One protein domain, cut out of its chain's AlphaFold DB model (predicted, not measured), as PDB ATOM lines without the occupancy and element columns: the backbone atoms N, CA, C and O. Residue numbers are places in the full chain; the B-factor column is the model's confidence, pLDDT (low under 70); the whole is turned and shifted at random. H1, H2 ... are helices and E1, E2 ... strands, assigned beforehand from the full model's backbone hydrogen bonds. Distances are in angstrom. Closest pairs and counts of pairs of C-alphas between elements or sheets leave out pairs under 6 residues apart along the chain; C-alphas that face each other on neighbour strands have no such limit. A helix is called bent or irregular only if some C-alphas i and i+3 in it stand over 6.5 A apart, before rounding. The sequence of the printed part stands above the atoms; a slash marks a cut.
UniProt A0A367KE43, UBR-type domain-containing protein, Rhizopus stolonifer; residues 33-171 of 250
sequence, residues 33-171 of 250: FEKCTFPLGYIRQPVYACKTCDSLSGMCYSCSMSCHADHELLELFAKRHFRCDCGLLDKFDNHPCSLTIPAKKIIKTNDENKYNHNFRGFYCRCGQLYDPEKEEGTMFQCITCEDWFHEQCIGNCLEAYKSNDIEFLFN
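AT A GLANCE: This is residues 33 to 171 of the 250 residues of the protein "UBR-type domain-containing protein" of Rhizopus stolonifer (UniProt A0A367KE43). Little regular structure here: two lobes in a row, the larger a bent antiparallel sheet E2 E1 E3 with H1 over it and loop 83 to 116, the smaller hairpin E4 and E5 with H3, and H4 and H5 at the far end. The 139 printed residues, under half in named elements, run E1 E2 H1 E3 H2 E4 E5 H3 H4 H5, mixed class; compact, radius of gyration of the C-alphas 16.5 A, spans 49 by 32 by 23 A.

IN THESE COORDINATES: Find C-alpha 43 at (-32.740, -51.021, -47.517); there E1, residues 43 to 50, starts its 19.8 A. Next come E2, 58 to 60; H1, 61 to 66; E3, 73 to 82, 17.3 A; H2, 117 to 120; E4, 139 to 141; E5, 148 to 150; H3, 151 to 154; H4, 157 to 163, 10.1 A; and H5, 167 to 170, ending at (-43.381, -48.574, -31.218).

HOW THE PARTS SIT: See N 47 and O 77, 3.0 A, between antiparallel E1 and E3, and N 48 and O 59, 2.9 A, in hairpin E1 and E2. E2, H1 and E3 form a split strand-helix-strand unit, two strands that run the same way in one sheet with a helix between them along the chain and E1 between them in the sheet; its crossover is right-handed. H1 stands up over E1, height over the sheet 9.3 A, closest C-alphas Pro 46 and Tyr 61, 6.4 A; H2 only grazes the sheet. N 140 and O 149, 2.9 A, are within hydrogen-bond range in hairpin E4 and E5. H1 and H4 have every O i to N i+4 pair within range; H2, H3 and H5 are too short for one.

THE WHOLE: The C-alphas farthest apart, Pro 102 and Glu 159, are 49.5 A apart. The printed part has no cut; links E3 to H2 and H2 to E4 are long. Confidence is under 70 at residues 101 to 103 and 156 to 158.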
ATOM      1  N   PHE A  33     -21.176 -63.303 -44.274       88.69
ATOM      2  CA  PHE A  33     -20.610 -62.016 -44.700       88.69
ATOM      3  C   PHE A  33     -19.986 -62.057 -46.105       88.69
ATOM      4  O   PHE A  33     -19.216 -61.183 -46.478       88.69
ATOM      5  N   GLU A  34     -20.345 -63.034 -46.937       87.31
ATOM      6  CA  GLU A  34     -19.756 -63.206 -48.276       87.31
ATOM      7  C   GLU A  34     -20.288 -62.217 -49.331       87.31
ATOM      8  O   GLU A  34     -19.701 -62.047 -50.400       87.31
ATOM      9  N   LYS A  35     -21.427 -61.565 -49.067       90.81
ATOM     10  CA  LYS A  35     -22.111 -60.697 -50.039       90.81
ATOM     11  C   LYS A  35     -22.302 -59.297 -49.477       90.81
ATOM     12  O   LYS A  35     -22.886 -59.117 -48.412       90.81
ATOM     13  N   CYS A  36     -21.871 -58.283 -50.222       93.25
ATOM     14  CA  CYS A  36     -22.198 -56.891 -49.910       93.25
ATOM     15  C   CYS A  36     -23.674 -56.611 -50.222       93.25
ATOM     16  O   CYS A  36     -24.185 -57.044 -51.254       93.25
ATOM     17  N   THR A  37     -24.338 -55.799 -49.401       94.00
ATOM     18  CA  THR A  37     -25.751 -55.428 -49.599       94.00
ATOM     19  C   THR A  37     -25.963 -54.330 -50.644       94.00
ATOM     20  O   THR A  37     -27.098 -54.022 -50.998       94.00
ATOM     21  N   PHE A  38     -24.897 -53.738 -51.197       94.00
ATOM     22  CA  PHE A  38     -24.999 -52.680 -52.210       94.00
ATOM     23  C   PHE A  38     -25.926 -53.004 -53.404       94.00
ATOM     24  O   PHE A  38     -26.637 -52.098 -53.851       94.00
ATOM     25  N   PRO A  39     -25.953 -54.233 -53.963       91.69
ATOM     26  CA  PRO A  39     -26.861 -54.582 -55.058       91.69
ATOM     27  C   PRO A  39     -28.342 -54.570 -54.668       91.69
ATOM     28  O   PRO A  39     -29.181 -54.394 -55.545       91.69
ATOM     29  N   LEU A  40     -28.660 -54.714 -53.377       92.06
ATOM     30  CA  LEU A  40     -30.033 -54.684 -52.864       92.06
ATOM     31  C   LEU A  40     -30.635 -53.267 -52.880       92.06
ATOM     32  O   LEU A  40     -31.835 -53.107 -52.687       92.06
ATOM     33  N   GLY A  41     -29.817 -52.240 -53.141       92.69
ATOM     34  CA  GLY A  41     -30.252 -50.848 -53.193       92.69
ATOM     35  C   GLY A  41     -30.344 -50.220 -51.805       92.69
ATOM     36  O   GLY A  41     -29.497 -50.472 -50.947       92.69
ATOM     37  N   TYR A  42     -31.344 -49.363 -51.613       95.31
ATOM     38  CA  TYR A  42     -31.614 -48.718 -50.332       95.31
ATOM     39  C   TYR A  42     -32.552 -49.593 -49.512       95.31
ATOM     40  O   TYR A  42     -33.709 -49.804 -49.870       95.31
ATOM     41  N   ILE A  43     -32.028 -50.109 -48.409       95.56
ATOM     42  CA  ILE A  43     -32.740 -51.021 -47.517       95.56
ATOM     43  C   ILE A  43     -32.550 -50.564 -46.076       95.56
ATOM     44  O   ILE A  43     -31.646 -49.784 -45.771       95.56
ATOM     45  N   ARG A  44     -33.403 -51.052 -45.175       94.69
ATOM     46  CA  ARG A  44     -33.144 -50.939 -43.741       94.69
ATOM     47  C   ARG A  44     -32.169 -52.037 -43.338       94.69
ATOM     48  O   ARG A  44     -32.504 -53.199 -43.511       94.69
ATOM     49  N   GLN A  45     -30.987 -51.688 -42.845       94.62
ATOM     50  CA  GLN A  45     -29.929 -52.650 -42.501       94.62
ATOM     51  C   GLN A  45     -29.045 -52.106 -41.372       94.62
ATOM     52  O   GLN A  45     -28.995 -50.882 -41.215       94.62
ATOM     53  N   PRO A  46     -28.336 -52.965 -40.616       94.38
ATOM     54  CA  PRO A  46     -27.271 -52.513 -39.727       94.38
ATOM     55  C   PRO A  46     -26.161 -51.822 -40.531       94.38
ATOM     56  O   PRO A  46     -25.725 -52.321 -41.575       94.38
ATOM     57  N   VAL A  47     -25.725 -50.657 -40.052       96.12
ATOM     58  CA  VAL A  47     -24.693 -49.832 -40.692       96.12
ATOM     59  C   VAL A  47     -23.523 -49.636 -39.743       96.12
ATOM     60  O   VAL A  47     -23.712 -49.395 -38.555       96.12
ATOM     61  N   TYR A  48     -22.316 -49.669 -40.296       95.81
ATOM     62  CA  TYR A  48     -21.073 -49.462 -39.567       95.81
ATOM     63  C   TYR A  48     -20.304 -48.293 -40.179       95.81
ATOM     64  O   TYR A  48     -20.155 -48.216 -41.401       95.81
ATOM     65  N   ALA A  49     -19.816 -47.377 -39.350       95.50
ATOM     66  CA  ALA A  49     -18.840 -46.369 -39.754       95.50
ATOM     67  C   ALA A  49     -17.427 -46.837 -39.394       95.50
ATOM     68  O   ALA A  49     -17.232 -47.598 -38.451       95.50
ATOM     69  N   CYS A  50     -16.435 -46.371 -40.144       94.56
ATOM     70  CA  CYS A  50     -15.030 -46.642 -39.865       94.56
ATOM     71  C   CYS A  50     -14.411 -45.397 -39.233       94.56
ATOM     72  O   CYS A  50     -14.475 -44.328 -39.836       94.56
ATOM     73  N   LYS A  51     -13.804 -45.521 -38.049       91.19
ATOM     74  CA  LYS A  51     -13.033 -44.426 -37.438       91.19
ATOM     75  C   LYS A  51     -11.648 -44.289 -38.060       91.19
ATOM     76  O   LYS A  51     -11.107 -43.192 -38.106       91.19
ATOM     77  N   THR A  52     -11.078 -45.400 -38.525       92.12
ATOM     78  CA  THR A  52      -9.736 -45.434 -39.120       92.12
ATOM     79  C   THR A  52      -9.694 -44.748 -40.488       92.12
ATOM     80  O   THR A  52      -8.741 -44.035 -40.784       92.12
ATOM     81  N   CYS A  53     -10.729 -44.933 -41.312       89.06
ATOM     82  CA  CYS A  53     -10.861 -44.254 -42.600       89.06
ATOM     83  C   CYS A  53     -11.555 -42.908 -42.377       89.06
ATOM     84  O   CYS A  53     -12.759 -42.891 -42.117       89.06
ATOM     85  N   ASP A  54     -10.831 -41.796 -42.496       78.38
ATOM     86  CA  ASP A  54     -11.340 -40.442 -42.225       78.38
ATOM     87  C   ASP A  54     -12.338 -39.969 -43.302       78.38
ATOM     88  O   ASP A  54     -12.053 -39.139 -44.165       78.38
ATOM     89  N   SER A  55     -13.538 -40.553 -43.294       77.88
ATOM     90  CA  SER A  55     -14.612 -40.246 -44.236       77.88
ATOM     91  C   SER A  55     -15.987 -40.420 -43.585       77.88
ATOM     92  O   SER A  55     -16.240 -41.374 -42.854       77.88
ATOM     93  N   LEU A  56     -16.915 -39.505 -43.885       90.31
ATOM     94  CA  LEU A  56     -18.334 -39.653 -43.539       90.31
ATOM     95  C   LEU A  56     -18.959 -40.723 -44.446       90.31
ATOM     96  O   LEU A  56     -19.508 -40.409 -45.505       90.31
ATOM     97  N   SER A  57     -18.821 -41.985 -44.044       94.38
ATOM     98  CA  SER A  57     -19.164 -43.160 -44.851       94.38
ATOM     99  C   SER A  57     -19.744 -44.273 -43.983       94.38
ATOM    100  O   SER A  57     -19.325 -44.445 -42.839       94.38
ATOM    101  N   GLY A  58     -20.683 -45.046 -44.531       95.88
ATOM    102  CA  GLY A  58     -21.255 -46.212 -43.849       95.88
ATOM    103  C   GLY A  58     -21.179 -47.474 -44.697       95.88
ATOM    104  O   GLY A  58     -21.363 -47.437 -45.911       95.88
ATOM    105  N   MET A  59     -20.930 -48.613 -44.067       95.94
ATOM    106  CA  MET A  59     -20.848 -49.918 -44.720       95.94
ATOM    107  C   MET A  59     -21.838 -50.911 -44.103       95.94
ATOM    108  O   MET A  59     -22.312 -50.718 -42.988       95.94
ATOM    109  N   CYS A  60     -22.160 -51.971 -44.840       95.75
ATOM    110  CA  CYS A  60     -22.982 -53.070 -44.334       95.75
ATOM    111  C   CYS A  60     -22.168 -54.042 -43.472       95.75
ATOM    112  O   CYS A  60     -20.944 -54.090 -43.600       95.75
ATOM    113  N   TYR A  61     -22.869 -54.888 -42.709       93.94
ATOM    114  CA  TYR A  61     -22.294 -55.971 -41.893       93.94
ATOM    115  C   TYR A  61     -21.224 -56.802 -42.626       93.94
ATOM    116  O   TYR A  61     -20.130 -57.038 -42.124       93.94
ATOM    117  N   SER A  62     -21.487 -57.196 -43.871       94.00
ATOM    118  CA  SER A  62     -20.521 -58.002 -44.619       94.00
ATOM    119  C   SER A  62     -19.200 -57.268 -44.877       94.00
ATOM    120  O   SER A  62     -18.122 -57.843 -44.799       94.00
ATOM    121  N   CYS A  63     -19.264 -55.966 -45.162       94.62
ATOM    122  CA  CYS A  63     -18.075 -55.160 -45.436       94.62
ATOM    123  C   CYS A  63     -17.307 -54.800 -44.159       94.62
ATOM    124  O   CYS A  63     -16.083 -54.685 -44.240       94.62
ATOM    125  N   SER A  64     -17.985 -54.663 -43.010       94.50
ATOM    126  CA  SER A  64     -17.294 -54.490 -41.726       94.50
ATOM    127  C   SER A  64     -16.410 -55.687 -41.404       94.50
ATOM    128  O   SER A  64     -15.321 -55.495 -40.886       94.50
ATOM    129  N   MET A  65     -16.819 -56.891 -41.808       91.38
ATOM    130  CA  MET A  65     -16.030 -58.103 -41.582       91.38
ATOM    131  C   MET A  65     -15.009 -58.357 -42.695       91.38
ATOM    132  O   MET A  65     -13.834 -58.561 -42.431       91.38
ATOM    133  N   SER A  66     -15.398 -58.314 -43.970       91.69
ATOM    134  CA  SER A  66     -14.476 -58.741 -45.037       91.69
ATOM    135  C   SER A  66     -13.519 -57.670 -45.546       91.69
ATOM    136  O   SER A  66     -12.553 -58.002 -46.224       91.69
ATOM    137  N   CYS A  67     -13.816 -56.387 -45.330       92.75
ATOM    138  CA  CYS A  67     -12.994 -55.282 -45.846       92.75
ATOM    139  C   CYS A  67     -12.380 -54.435 -44.727       92.75
ATOM    140  O   CYS A  67     -11.381 -53.766 -44.969       92.75
ATOM    141  N   HIS A  68     -12.972 -54.450 -43.532       93.06
ATOM    142  CA  HIS A  68     -12.588 -53.577 -42.427       93.06
ATOM    143  C   HIS A  68     -12.437 -54.310 -41.082       93.06
ATOM    144  O   HIS A  68     -12.519 -53.661 -40.044       93.06
ATOM    145  N   ALA A  69     -12.183 -55.628 -41.087       90.31
ATOM    146  CA  ALA A  69     -11.996 -56.413 -39.858       90.31
ATOM    147  C   ALA A  69     -10.893 -55.855 -38.943       90.31
ATOM    148  O   ALA A  69     -11.038 -55.882 -37.727       90.31
ATOM    149  N   ASP A  70      -9.817 -55.323 -39.529       91.62
ATOM    150  CA  ASP A  70      -8.659 -54.808 -38.788       91.62
ATOM    151  C   ASP A  70      -8.780 -53.318 -38.414       91.62
ATOM    152  O   ASP A  70      -7.822 -52.713 -37.927       91.62
ATOM    153  N   HIS A  71      -9.921 -52.680 -38.691       93.06
ATOM    154  CA  HIS A  71     -10.138 -51.259 -38.413       93.06
ATOM    155  C   HIS A  71     -10.987 -51.048 -37.161       93.06
ATOM    156  O   HIS A  71     -11.774 -51.896 -36.751       93.06
ATOM    157  N   GLU A  72     -10.877 -49.854 -36.579       92.25
ATOM    158  CA  GLU A  72     -11.772 -49.455 -35.500       92.25
ATOM    159  C   GLU A  72     -13.121 -49.032 -36.095       92.25
ATOM    160  O   GLU A  72     -13.222 -48.041 -36.831       92.25
ATOM    161  N   LEU A  73     -14.165 -49.798 -35.780       92.94
ATOM    162  CA  LEU A  73     -15.512 -49.599 -36.302       92.94
ATOM    163  C   LEU A  73     -16.462 -49.030 -35.248       92.94
ATOM    164  O   LEU A  73     -16.319 -49.247 -34.047       92.94
ATOM    165  N   LEU A  74     -17.455 -48.293 -35.731       92.25
ATOM    166  CA  LEU A  74     -18.593 -47.803 -34.969       92.25
ATOM    167  C   LEU A  74     -19.859 -48.449 -35.511       92.25
ATOM    168  O   LEU A  74     -20.232 -48.200 -36.659       92.25
ATOM    169  N   GLU A  75     -20.545 -49.225 -34.684       91.88
ATOM    170  CA  GLU A  75     -21.890 -49.687 -35.005       91.88
ATOM    171  C   GLU A  75     -22.874 -48.512 -34.903       91.88
ATOM    172  O   GLU A  75     -22.958 -47.828 -33.884       91.88
ATOM    173  N   LEU A  76     -23.593 -48.240 -35.996       92.56
ATOM    174  CA  LEU A  76     -24.613 -47.188 -36.083       92.56
ATOM    175  C   LEU A  76     -26.036 -47.748 -35.980       92.56
ATOM    176  O   LEU A  76     -27.006 -47.013 -36.213       92.56
ATOM    177  N   PHE A  77     -26.147 -49.037 -35.647       91.25
ATOM    178  CA  PHE A  77     -27.376 -49.818 -35.622       91.25
ATOM    179  C   PHE A  77     -28.104 -49.799 -36.977       91.25
ATOM    180  O   PHE A  77     -27.537 -49.466 -38.023       91.25
ATOM    181  N   ALA A  78     -29.378 -50.196 -36.981       92.12
ATOM    182  CA  ALA A  78     -30.196 -50.162 -38.181       92.12
ATOM    183  C   ALA A  78     -30.481 -48.716 -38.624       92.12
ATOM    184  O   ALA A  78     -31.016 -47.909 -37.858       92.12
ATOM    185  N   LYS A  79     -30.183 -48.405 -39.887       93.38
ATOM    186  CA  LYS A  79     -30.598 -47.162 -40.562       93.38
ATOM    187  C   LYS A  79     -31.625 -47.497 -41.636       93.38
ATOM    188  O   LYS A  79     -31.478 -48.521 -42.308       93.38
ATOM    189  N   ARG A  80     -32.667 -46.677 -41.801       92.00
ATOM    190  CA  ARG A  80     -33.637 -46.843 -42.895       92.00
ATOM    191  C   ARG A  80     -33.052 -46.283 -44.180       92.00
ATOM    192  O   ARG A  80     -32.365 -45.270 -44.171       92.00
ATOM    193  N   HIS A  81     -33.400 -46.915 -45.299       93.81
ATOM    194  CA  HIS A  81     -33.079 -46.402 -46.634       93.81
ATOM    195  C   HIS A  81     -31.585 -46.080 -46.804       93.81
ATOM    196  O   HIS A  81     -31.212 -45.000 -47.256       93.81
ATOM    197  N   PHE A  82     -30.718 -47.015 -46.408       96.31
ATOM    198  CA  PHE A  82     -29.270 -46.853 -46.498       96.31
ATOM    199  C   PHE A  82     -28.676 -47.878 -47.459       96.31
ATOM    200  O   PHE A  82     -29.059 -49.055 -47.461       96.31
ATOM    201  N   ARG A  83     -27.707 -47.440 -48.260       95.50
ATOM    202  CA  ARG A  83     -26.970 -48.285 -49.196       95.50
ATOM    203  C   ARG A  83     -25.489 -48.289 -48.841       95.50
ATOM    204  O   ARG A  83     -24.900 -47.240 -48.625       95.50
ATOM    205  N   CYS A  84     -24.880 -49.473 -48.794       95.19
ATOM    206  CA  CYS A  84     -23.480 -49.637 -48.395       95.19
ATOM    207  C   CYS A  84     -22.528 -48.795 -49.259       95.19
ATOM    208  O   CYS A  84     -22.465 -48.990 -50.473       95.19
ATOM    209  N   ASP A  85     -21.734 -47.918 -48.649       95.31
ATOM    210  CA  ASP A  85     -20.737 -47.149 -49.379       95.31
ATOM    211  C   ASP A  85     -19.596 -48.077 -49.814       95.31
ATOM    212  O   ASP A  85     -19.422 -48.250 -51.014       95.31
ATOM    213  N   CYS A  86     -18.924 -48.797 -48.898       93.56
ATOM    214  CA  CYS A  86     -17.681 -49.579 -49.131       93.56
ATOM    215  C   CYS A  86     -16.954 -49.143 -50.425       93.56
ATOM    216  O   CYS A  86     -16.808 -47.957 -50.572       93.56
ATOM    217  N   GLY A  87     -16.535 -49.964 -51.389       90.44
ATOM    218  CA  GLY A  87     -15.777 -49.490 -52.577       90.44
ATOM    219  C   GLY A  87     -16.448 -48.547 -53.605       90.44
ATOM    220  O   GLY A  87     -16.413 -48.845 -54.799       90.44
ATOM    221  N   LEU A  88     -17.078 -47.454 -53.171       90.38
ATOM    222  CA  LEU A  88     -17.436 -46.279 -53.965       90.38
ATOM    223  C   LEU A  88     -16.289 -45.257 -53.983       90.38
ATOM    224  O   LEU A  88     -15.386 -45.295 -53.150       90.38
ATOM    225  N   LEU A  89     -16.345 -44.328 -54.939       86.94
ATOM    226  CA  LEU A  89     -15.388 -43.226 -55.017       86.94
ATOM    227  C   LEU A  89     -15.631 -42.231 -53.866       86.94
ATOM    228  O   LEU A  89     -16.772 -42.018 -53.463       86.94
ATOM    229  N   ASP A  90     -14.557 -41.633 -53.356       86.81
ATOM    230  CA  ASP A  90     -14.513 -40.682 -52.235       86.81
ATOM    231  C   ASP A  90     -15.016 -41.252 -50.893       86.81
ATOM    232  O   ASP A  90     -15.353 -40.513 -49.964       86.81
ATOM    233  N   LYS A  91     -15.053 -42.584 -50.775       90.88
ATOM    234  CA  LYS A  91     -15.444 -43.324 -49.570       90.88
ATOM    235  C   LYS A  91     -14.322 -44.274 -49.175       90.88
ATOM    236  O   LYS A  91     -13.709 -44.881 -50.048       90.88
ATOM    237  N   PHE A  92     -14.060 -44.391 -47.871       90.94
ATOM    238  CA  PHE A  92     -13.068 -45.323 -47.313       90.94
ATOM    239  C   PHE A  92     -11.721 -45.303 -48.065       90.94
ATOM    240  O   PHE A  92     -11.231 -46.337 -48.514       90.94
ATOM    241  N   ASP A  93     -11.178 -44.101 -48.284       87.44
ATOM    242  CA  ASP A  93      -9.904 -43.858 -48.980       87.44
ATOM    243  C   ASP A  93      -9.818 -44.431 -50.410       87.44
ATOM    244  O   ASP A  93      -8.733 -44.643 -50.949       87.44
ATOM    245  N   ASN A  94     -10.968 -44.636 -51.063       86.19
ATOM    246  CA  ASN A  94     -11.102 -45.258 -52.385       86.19
ATOM    247  C   ASN A  94     -10.663 -46.732 -52.440       86.19
ATOM    248  O   ASN A  94     -10.372 -47.249 -53.526       86.19
ATOM    249  N   HIS A  95     -10.629 -47.429 -51.302       86.69
ATOM    250  CA  HIS A  95     -10.344 -48.859 -51.291       86.69
ATOM    251  C   HIS A  95     -11.493 -49.657 -51.938       86.69
ATOM    252  O   HIS A  95     -12.662 -49.464 -51.595       86.69
ATOM    253  N   PRO A  96     -11.199 -50.563 -52.893       89.19
ATOM    254  CA  PRO A  96     -12.231 -51.344 -53.563       89.19
ATOM    255  C   PRO A  96     -12.883 -52.351 -52.605       89.19
ATOM    256  O   PRO A  96     -12.243 -52.906 -51.721       89.19
ATOM    257  N   CYS A  97     -14.167 -52.633 -52.830       91.31
ATOM    258  CA  CYS A  97     -14.904 -53.648 -52.078       91.31
ATOM    259  C   CYS A  97     -14.505 -55.053 -52.541       91.31
ATOM    260  O   CYS A  97     -14.692 -55.375 -53.717       91.31
ATOM    261  N   SER A  98     -14.074 -55.914 -51.619       91.00
ATOM    262  CA  SER A  98     -13.731 -57.313 -51.922       91.00
ATOM    263  C   SER A  98     -14.950 -58.176 -52.277       91.00
ATOM    264  O   SER A  98     -14.830 -59.134 -53.031       91.00
ATOM    265  N   LEU A  99     -16.140 -57.821 -51.778       87.94
ATOM    266  CA  LEU A  99     -17.340 -58.667 -51.863       87.94
ATOM    267  C   LEU A  99     -18.263 -58.353 -53.047       87.94
ATOM    268  O   LEU A  99     -19.184 -59.109 -53.345       87.94
ATOM    269  N   THR A 100     -18.114 -57.201 -53.708       73.38
ATOM    270  CA  THR A 100     -19.006 -56.797 -54.814       73.38
ATOM    271  C   THR A 100     -18.373 -55.696 -55.653       73.38
ATOM    272  O   THR A 100     -18.143 -54.591 -55.170       73.38
ATOM    273  N   ILE A 101     -18.173 -55.986 -56.940       68.75
ATOM    274  CA  ILE A 101     -17.424 -55.142 -57.884       68.75
ATOM    275  C   ILE A 101     -18.239 -54.756 -59.144       68.75
ATOM    276  O   ILE A 101     -18.028 -53.657 -59.652       68.75
ATOM    277  N   PRO A 102     -19.197 -55.555 -59.678       69.69
ATOM    278  CA  PRO A 102     -19.846 -55.204 -60.952       69.69
ATOM    279  C   PRO A 102     -20.736 -53.951 -60.909       69.69
ATOM    280  O   PRO A 102     -20.564 -53.051 -61.727       69.69
ATOM    281  N   ALA A 103     -21.665 -53.853 -59.950       68.12
ATOM    282  CA  ALA A 103     -22.650 -52.764 -59.905       68.12
ATOM    283  C   ALA A 103     -22.041 -51.398 -59.524       68.12
ATOM    284  O   ALA A 103     -22.495 -50.358 -60.003       68.12
ATOM    285  N   LYS A 104     -20.976 -51.401 -58.709       74.62
ATOM    286  CA  LYS A 104     -20.249 -50.195 -58.266       74.62
ATOM    287  C   LYS A 104     -19.406 -49.546 -59.374       74.62
ATOM    288  O   LYS A 104     -19.005 -48.397 -59.250       74.62
ATOM    289  N   LYS A 105     -19.175 -50.242 -60.495       70.56
ATOM    290  CA  LYS A 105     -18.538 -49.641 -61.685       70.56
ATOM    291  C   LYS A 105     -19.443 -48.626 -62.386       70.56
ATOM    292  O   LYS A 105     -18.941 -47.726 -63.052       70.56
ATOM    293  N   ILE A 106     -20.759 -48.802 -62.264       77.81
ATOM    294  CA  ILE A 106     -21.767 -47.971 -62.932       77.81
ATOM    295  C   ILE A 106     -22.223 -46.854 -61.992       77.81
ATOM    296  O   ILE A 106     -22.225 -45.686 -62.370       77.81
ATOM    297  N   ILE A 107     -22.585 -47.215 -60.760       78.69
ATOM    298  CA  ILE A 107     -23.068 -46.279 -59.746       78.69
ATOM    299  C   ILE A 107     -21.884 -45.868 -58.877       78.69
ATOM    300  O   ILE A 107     -21.346 -46.700 -58.150       78.69
ATOM    301  N   LYS A 108     -21.482 -44.598 -58.981       77.62
ATOM    302  CA  LYS A 108     -20.290 -44.062 -58.307       77.62
ATOM    303  C   LYS A 108     -20.579 -43.415 -56.955       77.62
ATOM    304  O   LYS A 108     -19.659 -43.301 -56.153       77.62
ATOM    305  N   THR A 109     -21.821 -43.011 -56.708       85.62
ATOM    306  CA  THR A 109     -22.240 -42.300 -55.497       85.62
ATOM    307  C   THR A 109     -23.569 -42.848 -54.975       85.62
ATOM    308  O   THR A 109     -24.374 -43.393 -55.733       85.62
ATOM    309  N   ASN A 110     -23.782 -42.715 -53.664       91.88
ATOM    310  CA  ASN A 110     -25.053 -42.988 -52.993       91.88
ATOM    311  C   ASN A 110     -25.687 -41.656 -52.575       91.88
ATOM    312  O   ASN A 110     -25.522 -41.213 -51.438       91.88
ATOM    313  N   ASP A 111     -26.381 -41.004 -53.505       90.75
ATOM    314  CA  ASP A 111     -26.875 -39.634 -53.310       90.75
ATOM    315  C   ASP A 111     -28.030 -39.534 -52.292       90.75
ATOM    316  O   ASP A 111     -28.306 -38.450 -51.782       90.75
ATOM    317  N   GLU A 112     -28.699 -40.648 -51.970       94.19
ATOM    318  CA  GLU A 112     -29.821 -40.674 -51.016       94.19
ATOM    319  C   GLU A 112     -29.396 -41.078 -49.595       94.19
ATOM    320  O   GLU A 112     -30.205 -40.999 -48.666       94.19
ATOM    321  N   ASN A 113     -28.133 -41.477 -49.398       94.75
ATOM    322  CA  ASN A 113     -27.615 -41.769 -48.064       94.75
ATOM    323  C   ASN A 113     -27.599 -40.492 -47.214       94.75
ATOM    324  O   ASN A 113     -27.104 -39.442 -47.632       94.75
ATOM    325  N   LYS A 114     -28.086 -40.601 -45.978       93.25
ATOM    326  CA  LYS A 114     -28.060 -39.512 -44.999       93.25
ATOM    327  C   LYS A 114     -26.994 -39.777 -43.949       93.25
ATOM    328  O   LYS A 114     -26.969 -40.836 -43.330       93.25
ATOM    329  N   TYR A 115     -26.155 -38.774 -43.720       93.31
ATOM    330  CA  TYR A 115     -25.068 -38.832 -42.751       93.31
ATOM    331  C   TYR A 115     -25.316 -37.785 -41.674       93.31
ATOM    332  O   TYR A 115     -25.395 -36.591 -41.961       93.31
ATOM    333  N   ASN A 116     -25.463 -38.238 -40.435       92.56
ATOM    334  CA  ASN A 116     -25.548 -37.379 -39.263       92.56
ATOM    335  C   ASN A 116     -24.250 -37.503 -38.440       92.56
ATOM    336  O   ASN A 116     -23.269 -38.113 -38.867       92.56
ATOM    337  N   HIS A 117     -24.223 -36.909 -37.251       93.31
ATOM    338  CA  HIS A 117     -23.042 -36.919 -36.388       93.31
ATOM    339  C   HIS A 117     -22.721 -38.295 -35.763       93.31
ATOM    340  O   HIS A 117     -21.584 -38.494 -35.333       93.31
ATOM    341  N   ASN A 118     -23.628 -39.284 -35.851       93.31
ATOM    342  CA  ASN A 118     -23.376 -40.665 -35.399       93.31
ATOM    343  C   ASN A 118     -22.221 -41.319 -36.154       93.31
ATOM    344  O   ASN A 118     -21.459 -42.081 -35.573       93.31
ATOM    345  N   PHE A 119     -22.024 -40.956 -37.424       94.44
ATOM    346  CA  PHE A 119     -20.912 -41.445 -38.246       94.44
ATOM    347  C   PHE A 119     -19.532 -41.009 -37.727       94.44
ATOM    348  O   PHE A 119     -18.515 -41.502 -38.199       94.44
ATOM    349  N   ARG A 120     -19.494 -40.085 -36.761       92.81
ATOM    350  CA  ARG A 120     -18.287 -39.659 -36.040       92.81
ATOM    351  C   ARG A 120     -18.275 -40.127 -34.579       92.81
ATOM    352  O   ARG A 120     -17.419 -39.701 -33.815       92.81
ATOM    353  N   GLY A 121     -19.233 -40.964 -34.184       92.19
ATOM    354  CA  GLY A 121     -19.385 -41.470 -32.820       92.19
ATOM    355  C   GLY A 121     -20.112 -40.524 -31.867       92.19
ATOM    356  O   GLY A 121     -20.186 -40.825 -30.681       92.19
ATOM    357  N   PHE A 122     -20.651 -39.402 -32.351       92.81
ATOM    358  CA  PHE A 122     -21.440 -38.490 -31.527       92.81
ATOM    359  C   PHE A 122     -22.919 -38.842 -31.604       92.81
ATOM    360  O   PHE A 122     -23.454 -39.119 -32.680       92.81
ATOM    361  N   TYR A 123     -23.586 -38.824 -30.459       91.81
ATOM    362  CA  TYR A 123     -25.000 -39.148 -30.359       91.81
ATOM    363  C   TYR A 123     -25.721 -38.134 -29.489       91.81
ATOM    364  O   TYR A 123     -25.115 -37.436 -28.667       91.81
ATOM    365  N   CYS A 124     -27.034 -38.068 -29.696       90.19
ATOM    366  CA  CYS A 124     -27.957 -37.208 -28.983       90.19
ATOM    367  C   CYS A 124     -27.696 -35.712 -29.232       90.19
ATOM    368  O   CYS A 124     -26.635 -35.272 -29.672       90.19
ATOM    369  N   ARG A 125     -28.673 -34.868 -28.891       87.94
ATOM    370  CA  ARG A 125     -28.512 -33.402 -28.948       87.94
ATOM    371  C   ARG A 125     -27.417 -32.869 -28.016       87.94
ATOM    372  O   ARG A 125     -26.992 -31.731 -28.177       87.94
ATOM    373  N   CYS A 126     -27.007 -33.654 -27.018       90.25
ATOM    374  CA  CYS A 126     -25.906 -33.301 -26.125       90.25
ATOM    375  C   CYS A 126     -24.533 -33.436 -26.804       90.25
ATOM    376  O   CYS A 126     -23.560 -32.896 -26.276       90.25
ATOM    377  N   GLY A 127     -24.455 -34.129 -27.950       89.38
ATOM    378  CA  GLY A 127     -23.232 -34.298 -28.727       89.38
ATOM    379  C   GLY A 127     -22.136 -35.032 -27.961       89.38
ATOM    380  O   GLY A 127     -20.965 -34.685 -28.105       89.38
ATOM    381  N   GLN A 128     -22.500 -35.989 -27.105       89.38
ATOM    382  CA  GLN A 128     -21.525 -36.810 -26.386       89.38
ATOM    383  C   GLN A 128     -21.014 -37.932 -27.289       89.38
ATOM    384  O   GLN A 128     -21.749 -38.437 -28.141       89.38
ATOM    385  N   LEU A 129     -19.746 -38.306 -27.107       90.81
ATOM    386  CA  LEU A 129     -19.202 -39.516 -27.717       90.81
ATOM    387  C   LEU A 129     -19.866 -40.726 -27.066       90.81
ATOM    388  O   LEU A 129     -19.840 -40.853 -25.843       90.81
ATOM    389  N   TYR A 130     -20.452 -41.591 -27.885       88.50
ATOM    390  CA  TYR A 130     -21.057 -42.827 -27.410       88.50
ATOM    391  C   TYR A 130     -19.982 -43.874 -27.144       88.50
ATOM    392  O   TYR A 130     -19.114 -44.125 -27.986       88.50
ATOM    393  N   ASP A 131     -20.069 -44.477 -25.967       88.25
ATOM    394  CA  ASP A 131     -19.211 -45.559 -25.514       88.25
ATOM    395  C   ASP A 131     -20.121 -46.688 -25.006       88.25
ATOM    396  O   ASP A 131     -20.759 -46.516 -23.963       88.25
ATOM    397  N   PRO A 132     -20.222 -47.817 -25.733       84.00
ATOM    398  CA  PRO A 132     -21.138 -48.897 -25.379       84.00
ATOM    399  C   PRO A 132     -20.816 -49.537 -24.021       84.00
ATOM    400  O   PRO A 132     -21.701 -50.137 -23.422       84.00
ATOM    401  N   GLU A 133     -19.587 -49.395 -23.510       86.62
ATOM    402  CA  GLU A 133     -19.204 -49.934 -22.198       86.62
ATOM    403  C   GLU A 133     -19.595 -49.013 -21.035       86.62
ATOM    404  O   GLU A 133     -19.711 -49.468 -19.897       86.62
ATOM    405  N   LYS A 134     -19.769 -47.711 -21.298       87.94
ATOM    406  CA  LYS A 134     -20.077 -46.704 -20.266       87.94
ATOM    407  C   LYS A 134     -21.522 -46.222 -20.289       87.94
ATOM    408  O   LYS A 134     -21.955 -45.585 -19.331       87.94
ATOM    409  N   GLU A 135     -22.246 -46.449 -21.378       84.38
ATOM    410  CA  GLU A 135     -23.630 -46.004 -21.507       84.38
ATOM    411  C   GLU A 135     -24.572 -46.931 -20.721       84.38
ATOM    412  O   GLU A 135     -24.899 -48.031 -21.157       84.38
ATOM    413  N   GLU A 136     -25.022 -46.480 -19.548       81.25
ATOM    414  CA  GLU A 136     -25.934 -47.244 -18.675       81.25
ATOM    415  C   GLU A 136     -27.425 -46.951 -18.947       81.25
ATOM    416  O   GLU A 136     -28.306 -47.669 -18.470       81.25
ATOM    417  N   GLY A 137     -27.735 -45.876 -19.681       81.19
ATOM    418  CA  GLY A 137     -29.102 -45.409 -19.919       81.19
ATOM    419  C   GLY A 137     -29.753 -45.988 -21.176       81.19
ATOM    420  O   GLY A 137     -29.091 -46.285 -22.168       81.19
ATOM    421  N   THR A 138     -31.087 -46.084 -21.186       83.06
ATOM    422  CA  THR A 138     -31.831 -46.407 -22.414       83.06
ATOM    423  C   THR A 138     -31.743 -45.247 -23.409       83.06
ATOM    424  O   THR A 138     -32.044 -44.094 -23.080       83.06
ATOM    425  N   MET A 139     -31.356 -45.553 -24.648       87.00
ATOM    426  CA  MET A 139     -31.373 -44.605 -25.758       87.00
ATOM    427  C   MET A 139     -32.509 -44.926 -26.729       87.00
ATOM    428  O   MET A 139     -32.829 -46.088 -26.969       87.00
ATOM    429  N   PHE A 140     -33.085 -43.890 -27.336       85.44
ATOM    430  CA  PHE A 140     -34.148 -44.022 -28.330       85.44
ATOM    431  C   PHE A 140     -33.705 -43.447 -29.671       85.44
ATOM    432  O   PHE A 140     -33.215 -42.318 -29.743       85.44
ATOM    433  N   GLN A 141     -33.922 -44.201 -30.746       88.12
ATOM    434  CA  GLN A 141     -33.663 -43.736 -32.102       88.12
ATOM    435  C   GLN A 141     -34.840 -42.897 -32.621       88.12
ATOM    436  O   GLN A 141     -35.990 -43.333 -32.614       88.12
ATOM    437  N   CYS A 142     -34.567 -41.696 -33.129       84.38
ATOM    438  CA  CYS A 142     -35.590 -40.872 -33.769       84.38
ATOM    439  C   CYS A 142     -35.954 -41.413 -35.160       84.38
ATOM    440  O   CYS A 142     -35.078 -41.657 -35.988       84.38
ATOM    441  N   ILE A 143     -37.252 -41.509 -35.467       81.56
ATOM    442  CA  ILE A 143     -37.723 -41.961 -36.787       81.56
ATOM    443  C   ILE A 143     -37.333 -41.021 -37.942       81.56
ATOM    444  O   ILE A 143     -37.147 -41.458 -39.074       81.56
ATOM    445  N   THR A 144     -37.203 -39.719 -37.682       83.44
ATOM    446  CA  THR A 144     -36.997 -38.717 -38.740       83.44
ATOM    447  C   THR A 144     -35.524 -38.461 -39.045       83.44
ATOM    448  O   THR A 144     -35.141 -38.425 -40.213       83.44
ATOM    449  N   CYS A 145     -34.701 -38.238 -38.015       86.88
ATOM    450  CA  CYS A 145     -33.278 -37.922 -38.190       86.88
ATOM    451  C   CYS A 145     -32.347 -39.121 -37.973       86.88
ATOM    452  O   CYS A 145     -31.145 -39.000 -38.213       86.88
ATOM    453  N   GLU A 146     -32.891 -40.251 -37.512       89.56
ATOM    454  CA  GLU A 146     -32.166 -41.499 -37.239       89.56
ATOM    455  C   GLU A 146     -31.003 -41.361 -36.252       89.56
ATOM    456  O   GLU A 146     -30.120 -42.213 -36.204       89.56
ATOM    457  N   ASP A 147     -30.998 -40.283 -35.474       91.31
ATOM    458  CA  ASP A 147     -30.089 -40.063 -34.359       91.31
ATOM    459  C   ASP A 147     -30.601 -40.787 -33.109       91.31
ATOM    460  O   ASP A 147     -31.813 -40.989 -32.963       91.31
ATOM    461  N   TRP A 148     -29.690 -41.166 -32.217       90.62
ATOM    462  CA  TRP A 148     -30.034 -41.780 -30.940       90.62
ATOM    463  C   TRP A 148     -29.952 -40.762 -29.825       90.62
ATOM    464  O   TRP A 148     -28.980 -40.024 -29.716       90.62
ATOM    465  N   PHE A 149     -30.962 -40.745 -28.970       90.12
ATOM    466  CA  PHE A 149     -31.077 -39.785 -27.889       90.12
ATOM    467  C   PHE A 149     -31.139 -40.503 -26.549       90.12
ATOM    468  O   PHE A 149     -31.877 -41.474 -26.401       90.12
ATOM    469  N   HIS A 150     -30.413 -39.987 -25.560       89.19
ATOM    470  CA  HIS A 150     -30.569 -40.403 -24.167       89.19
ATOM    471  C   HIS A 150     -31.989 -40.118 -23.686       89.19
ATOM    472  O   HIS A 150     -32.501 -39.028 -23.952       89.19
ATOM    473  N   GLU A 151     -32.594 -41.033 -22.929       84.31
ATOM    474  CA  GLU A 151     -33.921 -40.856 -22.319       84.31
ATOM    475  C   GLU A 151     -34.092 -39.469 -21.665       84.31
ATOM    476  O   GLU A 151     -35.040 -38.732 -21.953       84.31
ATOM    477  N   GLN A 152     -33.109 -39.046 -20.865       83.88
ATOM    478  CA  GLN A 152     -33.136 -37.773 -20.134       83.88
ATOM    479  C   GLN A 152     -33.023 -36.551 -21.062       83.88
ATOM    480  O   GLN A 152     -33.381 -35.433 -20.687       83.88
ATOM    481  N   CYS A 153     -32.542 -36.748 -22.290       86.38
ATOM    482  CA  CYS A 153     -32.406 -35.706 -23.298       86.38
ATOM    483  C   CYS A 153     -33.623 -35.582 -24.224       86.38
ATOM    484  O   CYS A 153     -33.660 -34.647 -25.019       86.38
ATOM    485  N   ILE A 154     -34.619 -36.463 -24.156       79.25
ATOM    486  CA  ILE A 154     -35.798 -36.394 -25.038       79.25
ATOM    487  C   ILE A 154     -36.966 -35.681 -24.341       79.25
ATOM    488  O   ILE A 154     -37.719 -34.948 -24.981       79.25
ATOM    489  N   GLY A 155     -37.067 -35.807 -23.015       71.69
ATOM    490  CA  GLY A 155     -38.256 -35.388 -22.268       71.69
ATOM    491  C   GLY A 155     -39.402 -36.401 -22.404       71.69
ATOM    492  O   GLY A 155     -39.229 -37.485 -22.957       71.69
ATOM    493  N   ASN A 156     -40.585 -36.073 -21.876       66.06
ATOM    494  CA  ASN A 156     -41.693 -37.026 -21.741       66.06
ATOM    495  C   ASN A 156     -42.507 -37.176 -23.052       66.06
ATOM    496  O   ASN A 156     -43.617 -36.662 -23.176       66.06
ATOM    497  N   CYS A 157     -41.945 -37.843 -24.067       67.31
ATOM    498  CA  CYS A 157     -42.576 -38.002 -25.391       67.31
ATOM    499  C   CYS A 157     -43.718 -39.029 -25.446       67.31
ATOM    500  O   CYS A 157     -44.514 -39.008 -26.385       67.31
ATOM    501  N   LEU A 158     -43.842 -39.893 -24.438       68.00
ATOM    502  CA  LEU A 158     -44.837 -40.969 -24.414       68.00
ATOM    503  C   LEU A 158     -46.282 -40.452 -24.448       68.00
ATOM    504  O   LEU A 158     -47.104 -40.971 -25.199       68.00
ATOM    505  N   GLU A 159     -46.597 -39.403 -23.685       72.56
ATOM    506  CA  GLU A 159     -47.945 -38.813 -23.669       72.56
ATOM    507  C   GLU A 159     -48.303 -38.151 -25.005       72.56
ATOM    508  O   GLU A 159     -49.449 -38.225 -25.460       72.56
ATOM    509  N   ALA A 160     -47.313 -37.549 -25.669       74.12
ATOM    510  CA  ALA A 160     -47.500 -36.924 -26.969       74.12
ATOM    511  C   ALA A 160     -47.841 -37.963 -28.047       74.12
ATOM    512  O   ALA A 160     -48.697 -37.699 -28.888       74.12
ATOM    513  N   TYR A 161     -47.233 -39.150 -28.014       76.06
ATOM    514  CA  TYR A 161     -47.486 -40.186 -29.020       76.06
ATOM    515  C   TYR A 161     -48.888 -40.783 -28.918       76.06
ATOM    516  O   TYR A 161     -49.558 -40.912 -29.943       76.06
ATOM    517  N   LYS A 162     -49.369 -41.036 -27.693       79.19
ATOM    518  CA  LYS A 162     -50.758 -41.467 -27.462       79.19
ATOM    519  C   LYS A 162     -51.759 -40.415 -27.934       79.19
ATOM    520  O   LYS A 162     -52.736 -40.725 -28.603       79.19
ATOM    521  N   SER A 163     -51.486 -39.148 -27.623       83.81
ATOM    522  CA  SER A 163     -52.382 -38.036 -27.967       83.81
ATOM    523  C   SER A 163     -52.477 -37.768 -29.473       83.81
ATOM    524  O   SER A 163     -53.457 -37.179 -29.919       83.81
ATOM    525  N   ASN A 164     -51.467 -38.170 -30.250       84.62
ATOM    526  CA  ASN A 164     -51.417 -37.978 -31.701       84.62
ATOM    527  C   ASN A 164     -51.733 -39.258 -32.498       84.62
ATOM    528  O   ASN A 164     -51.573 -39.242 -33.713       84.62
ATOM    529  N   ASP A 165     -52.170 -40.340 -31.839       82.56
ATOM    530  CA  ASP A 165     -52.520 -41.621 -32.480       82.56
ATOM    531  C   ASP A 165     -51.380 -42.212 -33.343       82.56
ATOM    532  O   ASP A 165     -51.578 -42.766 -34.422       82.56
ATOM    533  N   ILE A 166     -50.138 -42.063 -32.867       81.25
ATOM    534  CA  ILE A 166     -48.916 -42.555 -33.533       81.25
ATOM    535  C   ILE A 166     -48.232 -43.671 -32.736       81.25
ATOM    536  O   ILE A 166     -47.022 -43.866 -32.815       81.25
ATOM    537  N   GLU A 167     -49.007 -44.439 -31.970       78.94
ATOM    538  CA  GLU A 167     -48.507 -45.562 -31.165       78.94
ATOM    539  C   GLU A 167     -47.884 -46.675 -32.026       78.94
ATOM    540  O   GLU A 167     -47.015 -47.405 -31.556       78.94
ATOM    541  N   PHE A 168     -48.240 -46.758 -33.314       79.38
ATOM    542  CA  PHE A 168     -47.635 -47.710 -34.251       79.38
ATOM    543  C   PHE A 168     -46.119 -47.519 -34.428       79.38
ATOM    544  O   PHE A 168     -45.454 -48.435 -34.904       79.38
ATOM    545  N   LEU A 169     -45.564 -46.360 -34.046       72.25
ATOM    546  CA  LEU A 169     -44.121 -46.095 -34.065       72.25
ATOM    547  C   LEU A 169     -43.327 -46.973 -33.090       72.25
ATOM    548  O   LEU A 169     -42.112 -47.077 -33.227       72.25
ATOM    549  N   PHE A 170     -43.995 -47.598 -32.117       70.12
ATOM    550  CA  PHE A 170     -43.381 -48.574 -31.218       70.12
ATOM    551  C   PHE A 170     -43.329 -49.989 -31.802       70.12
ATOM    552  O   PHE A 170     -42.723 -50.870 -31.199       70.12
ATOM    553  N   ASN A 171     -43.968 -50.229 -32.949       78.38
ATOM    554  CA  ASN A 171     -43.939 -51.539 -33.578       78.38
ATOM    555  C   ASN A 171     -42.578 -51.777 -34.235       78.38
ATOM    556  O   ASN A 171     -42.027 -50.894 -34.894       78.38
TER     557      ASN A 171